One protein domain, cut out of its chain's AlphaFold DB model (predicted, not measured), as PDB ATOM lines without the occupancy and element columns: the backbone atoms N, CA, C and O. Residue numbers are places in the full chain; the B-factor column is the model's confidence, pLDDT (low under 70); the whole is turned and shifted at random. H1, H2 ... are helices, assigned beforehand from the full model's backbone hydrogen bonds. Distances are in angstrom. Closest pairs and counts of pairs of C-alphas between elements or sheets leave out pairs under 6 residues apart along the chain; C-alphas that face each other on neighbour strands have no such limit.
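This is residues 76 to 118 of the 150 residues of an uncharacterized protein of Teladorsagia circumcincta (UniProt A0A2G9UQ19). The domain has little regular structure: two short helices, H1 and H2, stand nearly side by side in a fold made largely of loops. The loop between them lies at one end of the long axis, and both ends of the printed part lie at the other. The 43 printed residues hold H1, then H2 and no named strand; 17 are in named elements, and the class is all helix. The whole is compact, with a radius of gyration of the C-alphas of 9.1 A, and spans 27 by 19 by 13 A.

H1, residues 83 to 92, and H2, residues 102 to 108, are close but not clearly touching; their closest C-alphas, those of Cys 86 and Val 108, are 7.7 A apart. They run opposite ways at a shallow tilt of 29 degrees. Every O i to N i+4 pair in H1 is within hydrogen-bond range; in H2, 2 of 3 are.

H1 begins at C-alpha 83, (276.561, 284.969, 69.737), and measures 14.1 A from first to last C-alpha. H2 measures 9.9 A and ends at C-alpha 108, (268.184, 282.596, 75.993).

The C-alphas farthest apart, those of Gly 95 and Asp 118, are 28.5 A apart. The printed part has no cut, the H1 to H2 link is short, and no printed residue is under pLDDT 70.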
ATOM      1  N   VAL A  76     274.568 269.436  77.742       86.81
ATOM      2  CA  VAL A  76     274.284 270.326  76.614       86.81
ATOM      3  C   VAL A  76     274.022 271.726  77.154       86.81
ATOM      4  O   VAL A  76     272.879 272.106  77.410       86.81
ATOM      5  N   CYS A  77     275.090 272.504  77.311       90.69
ATOM      6  CA  CYS A  77     275.017 273.882  77.780       90.69
ATOM      7  C   CYS A  77     275.459 274.856  76.686       90.69
ATOM      8  O   CYS A  77     276.639 274.963  76.362       90.69
ATOM      9  N   ARG A  78     274.495 275.553  76.079       94.38
ATOM     10  CA  ARG A  78     274.737 276.485  74.968       94.38
ATOM     11  C   ARG A  78     273.747 277.639  74.974       94.38
ATOM     12  O   ARG A  78     272.676 277.551  75.574       94.38
ATOM     13  N   ASP A  79     274.097 278.698  74.259       95.62
ATOM     14  CA  ASP A  79     273.162 279.775  73.959       95.62
ATOM     15  C   ASP A  79     272.099 279.295  72.967       95.62
ATOM     16  O   ASP A  79     272.388 278.544  72.032       95.62
ATOM     17  N   LYS A  80     270.853 279.727  73.176       94.38
ATOM     18  CA  LYS A  80     269.757 279.463  72.238       94.38
ATOM     19  C   LYS A  80     269.786 280.452  71.074       94.38
ATOM     20  O   LYS A  80     269.414 280.105  69.957       94.38
ATOM     21  N   HIS A  81     270.202 281.684  71.353       94.94
ATOM     22  CA  HIS A  81     270.323 282.750  70.366       94.94
ATOM     23  C   HIS A  81     271.754 282.888  69.835       94.94
ATOM     24  O   HIS A  81     272.692 282.270  70.331       94.94
ATOM     25  N   SER A  82     271.914 283.708  68.793       96.38
ATOM     26  CA  SER A  82     273.215 283.957  68.175       96.38
ATOM     27  C   SER A  82     274.199 284.605  69.152       96.38
ATOM     28  O   SER A  82     273.818 285.384  70.029       96.38
ATOM     29  N   LEU A  83     275.493 284.366  68.937       95.06
ATOM     30  CA  LEU A  83     276.561 284.969  69.737       95.06
ATOM     31  C   LEU A  83     276.480 286.507  69.756       95.06
ATOM     32  O   LEU A  83     276.706 287.129  70.790       95.06
ATOM     33  N   SER A  84     276.123 287.134  68.630       96.31
ATOM     34  CA  SER A  84     275.959 288.590  68.540       96.31
ATOM     35  C   SER A  84     274.764 289.101  69.345       96.31
ATOM     36  O   SER A  84     274.839 290.169  69.952       96.31
ATOM     37  N   PHE A  85     273.662 288.348  69.386       96.25
ATOM     38  CA  PHE A  85     272.545 288.649  70.274       96.25
ATOM     39  C   PHE A  85     272.973 288.501  71.734       96.25
ATOM     40  O   PHE A  85     272.816 289.442  72.503       96.25
ATOM     41  N   CYS A  86     273.580 287.373  72.102       96.75
ATOM     42  CA  CYS A  86     273.915 287.091  73.491       96.75
ATOM     43  C   CYS A  86     274.992 288.007  74.067       96.75
ATOM     44  O   CYS A  86     274.901 288.392  75.230       96.75
ATOM     45  N   ARG A  87     275.961 288.448  73.257       95.38
ATOM     46  CA  ARG A  87     276.922 289.483  73.667       95.38
ATOM     47  C   ARG A  87     276.237 290.816  73.968       95.38
ATOM     48  O   ARG A  87     276.560 291.439  74.974       95.38
ATOM     49  N   ARG A  88     275.273 291.230  73.138       94.94
ATOM     50  CA  ARG A  88     274.477 292.444  73.390       94.94
ATOM     51  C   ARG A  88     273.592 292.290  74.623       94.94
ATOM     52  O   ARG A  88     273.570 293.181  75.458       94.94
ATOM     53  N   PHE A  89     272.937 291.141  74.768       94.38
ATOM     54  CA  PHE A  89     272.123 290.827  75.940       94.38
ATOM     55  C   PHE A  89     272.947 290.867  77.234       94.38
ATOM     56  O   PHE A  89     272.512 291.459  78.211       94.38
ATOM     57  N   LYS A  90     274.166 290.317  77.234       93.56
ATOM     58  CA  LYS A  90     275.075 290.400  78.386       93.56
ATOM     59  C   LYS A  90     275.512 291.829  78.698       93.56
ATOM     60  O   LYS A  90     275.625 292.181  79.862       93.56
ATOM     61  N   ALA A  91     275.778 292.633  77.671       92.38
ATOM     62  CA  ALA A  91     276.279 293.992  77.847       92.38
ATOM     63  C   ALA A  91     275.195 295.003  78.248       92.38
ATOM     64  O   ALA A  91     275.512 296.022  78.852       92.38
ATOM     65  N   SER A  92     273.941 294.786  77.844       90.50
ATOM     66  CA  SER A  92     272.897 295.820  77.935       90.50
ATOM     67  C   SER A  92     271.525 295.303  78.368       90.50
ATOM     68  O   SER A  92     270.597 296.097  78.497       90.50
ATOM     69  N   GLY A  93     271.366 293.996  78.579       90.56
ATOM     70  CA  GLY A  93     270.067 293.381  78.832       90.56
ATOM     71  C   GLY A  93     269.093 293.506  77.652       90.56
ATOM     72  O   GLY A  93     269.460 293.822  76.519       90.56
ATOM     73  N   MET A  94     267.825 293.215  77.924       89.00
ATOM     74  CA  MET A  94     266.686 293.386  77.027       89.00
ATOM     75  C   MET A  94     265.439 293.735  77.848       89.00
ATOM     76  O   MET A  94     264.812 292.872  78.468       89.00
ATOM     77  N   GLY A  95     265.065 295.015  77.840       88.50
ATOM     78  CA  GLY A  95     263.983 295.523  78.682       88.50
ATOM     79  C   GLY A  95     264.329 295.350  80.159       88.50
ATOM     80  O   GLY A  95     265.342 295.866  80.615       88.50
ATOM     81  N   LYS A  96     263.501 294.599  80.891       87.69
ATOM     82  CA  LYS A  96     263.740 294.274  82.307       87.69
ATOM     83  C   LYS A  96     264.625 293.045  82.534       87.69
ATOM     84  O   LYS A  96     264.846 292.700  83.682       87.69
ATOM     85  N   PHE A  97     265.029 292.349  81.470       90.69
ATOM     86  CA  PHE A  97     265.770 291.096  81.572       90.69
ATOM     87  C   PHE A  97     267.256 291.313  81.313       90.69
ATOM     88  O   PHE A  97     267.637 292.015  80.381       90.69
ATOM     89  N   SER A  98     268.089 290.641  82.084       92.12
ATOM     90  CA  SER A  98     269.546 290.711  82.035       92.12
ATOM     91  C   SER A  98     270.152 289.327  82.287       92.12
ATOM     92  O   SER A  98     269.427 288.346  82.475       92.12
ATOM     93  N   CYS A  99     271.482 289.222  82.305       92.06
ATOM     94  CA  CYS A  99     272.125 287.996  82.777       92.06
ATOM     95  C   CYS A  99     271.909 287.750  84.280       92.06
ATOM     96  O   CYS A  99     272.058 286.605  84.687       92.06
ATOM     97  N   GLY A 100     271.519 288.756  85.077       89.75
ATOM     98  CA  GLY A 100     271.109 288.565  86.473       89.75
ATOM     99  C   GLY A 100     269.745 287.877  86.616       89.75
ATOM    100  O   GLY A 100     269.476 287.209  87.614       89.75
ATOM    101  N   ASP A 101     268.891 287.957  85.592       89.81
ATOM    102  CA  ASP A 101     267.586 287.296  85.560       89.81
ATOM    103  C   ASP A 101     267.731 285.834  85.137       89.81
ATOM    104  O   ASP A 101     267.412 285.452  84.006       89.81
ATOM    105  N   ALA A 102     268.210 285.000  86.061       87.31
ATOM    106  CA  ALA A 102     268.570 283.607  85.803       87.31
ATOM    107  C   ALA A 102     267.501 282.823  85.037       87.31
ATOM    108  O   ALA A 102     267.805 282.137  84.065       87.31
ATOM    109  N   GLU A 103     266.234 282.981  85.419       86.06
ATOM    110  CA  GLU A 103     265.087 282.316  84.790       86.06
ATOM    111  C   GLU A 103     264.993 282.543  83.282       86.06
ATOM    112  O   GLU A 103     264.559 281.660  82.535       86.06
ATOM    113  N   PHE A 104     265.361 283.747  82.858       89.81
ATOM    114  CA  PHE A 104     265.324 284.174  81.475       89.81
ATOM    115  C   PHE A 104     266.660 283.869  80.796       89.81
ATOM    116  O   PHE A 104     266.694 283.230  79.741       89.81
ATOM    117  N   ALA A 105     267.765 284.251  81.434       92.56
ATOM    118  CA  ALA A 105     269.115 284.116  80.910       92.56
ATOM    119  C   ALA A 105     269.454 282.668  80.523       92.56
ATOM    120  O   ALA A 105     269.921 282.424  79.410       92.56
ATOM    121  N   VAL A 106     269.123 281.686  81.368       91.94
ATOM    122  CA  VAL A 106     269.353 280.251  81.105       91.94
ATOM    123  C   VAL A 106     268.599 279.700  79.886       91.94
ATOM    124  O   VAL A 106     269.008 278.685  79.318       91.94
ATOM    125  N   ARG A 107     267.503 280.340  79.458       91.50
ATOM    126  CA  ARG A 107     266.702 279.913  78.293       91.50
ATOM    127  C   ARG A 107     267.128 280.601  77.000       91.50
ATOM    128  O   ARG A 107     266.748 280.151  75.918       91.50
ATOM    129  N   VAL A 108     267.874 281.697  77.110       93.69
ATOM    130  CA  VAL A 108     268.184 282.596  75.993       93.69
ATOM    131  C   VAL A 108     269.683 282.585  75.692       93.69
ATOM    132  O   VAL A 108     270.075 282.251  74.572       93.69
ATOM    133  N   CYS A 109     270.511 282.873  76.695       96.00
ATOM    134  CA  CYS A 109     271.957 283.064  76.580       96.00
ATOM    135  C   CYS A 109     272.721 282.381  77.724       96.00
ATOM    136  O   CYS A 109     273.577 282.992  78.364       96.00
ATOM    137  N   ARG A 110     272.385 281.115  78.005       94.69
ATOM    138  CA  ARG A 110     272.922 280.346  79.138       94.69
ATOM    139  C   ARG A 110     274.445 280.387  79.226       94.69
ATOM    140  O   ARG A 110     274.984 280.652  80.296       94.69
ATOM    141  N   HIS A 111     275.124 280.121  78.115       95.06
ATOM    142  CA  HIS A 111     276.576 280.041  78.078       95.06
ATOM    143  C   HIS A 111     277.195 281.429  78.206       95.06
ATOM    144  O   HIS A 111     278.040 281.653  79.068       95.06
ATOM    145  N   THR A 112     276.727 282.393  77.413       95.38
ATOM    146  CA  THR A 112     277.263 283.760  77.450       95.38
ATOM    147  C   THR A 112     277.062 284.431  78.819       95.38
ATOM    148  O   THR A 112     277.960 285.137  79.294       95.38
ATOM    149  N   CYS A 113     275.932 284.173  79.483       94.25
ATOM    150  CA  CYS A 113     275.644 284.661  80.834       94.25
ATOM    151  C   CYS A 113     276.342 283.868  81.953       94.25
ATOM    152  O   CYS A 113     276.231 284.255  83.107       94.25
ATOM    153  N   GLY A 114     277.081 282.795  81.646       92.75
ATOM    154  CA  GLY A 114     277.895 282.074  82.634       92.75
ATOM    155  C   GLY A 114     277.160 280.999  83.442       92.75
ATOM    156  O   GLY A 114     277.706 280.490  84.414       92.75
ATOM    157  N   TYR A 115     275.962 280.588  83.023       92.25
ATOM    158  CA  TYR A 115     275.187 279.516  83.667       92.25
ATOM    159  C   TYR A 115     275.652 278.094  83.302       92.25
ATOM    160  O   TYR A 115     275.057 277.108  83.744       92.25
ATOM    161  N   CYS A 116     276.709 277.983  82.494       92.19
ATOM    162  CA  CYS A 116     277.412 276.742  82.160       92.19
ATOM    163  C   CYS A 116     278.624 276.522  83.075       92.19
ATOM    164  O   CYS A 116     279.724 276.269  82.592       92.19
ATOM    165  N   ASN A 117     278.439 276.690  84.385       89.62
ATOM    166  CA  ASN A 117     279.498 276.561  85.380       89.62
ATOM    167  C   ASN A 117     279.073 275.571  86.470       89.62
ATOM    168  O   ASN A 117     278.082 275.818  87.155       89.62
ATOM    169  N   ASP A 118     279.833 274.488  86.645       88.44
ATOM    170  CA  ASP A 118     279.573 273.438  87.639       88.44
ATOM    171  C   ASP A 118     279.479 273.989  89.068       88.44
ATOM    172  O   ASP A 118     278.667 273.507  89.855       88.44
TER     173      ASP A 118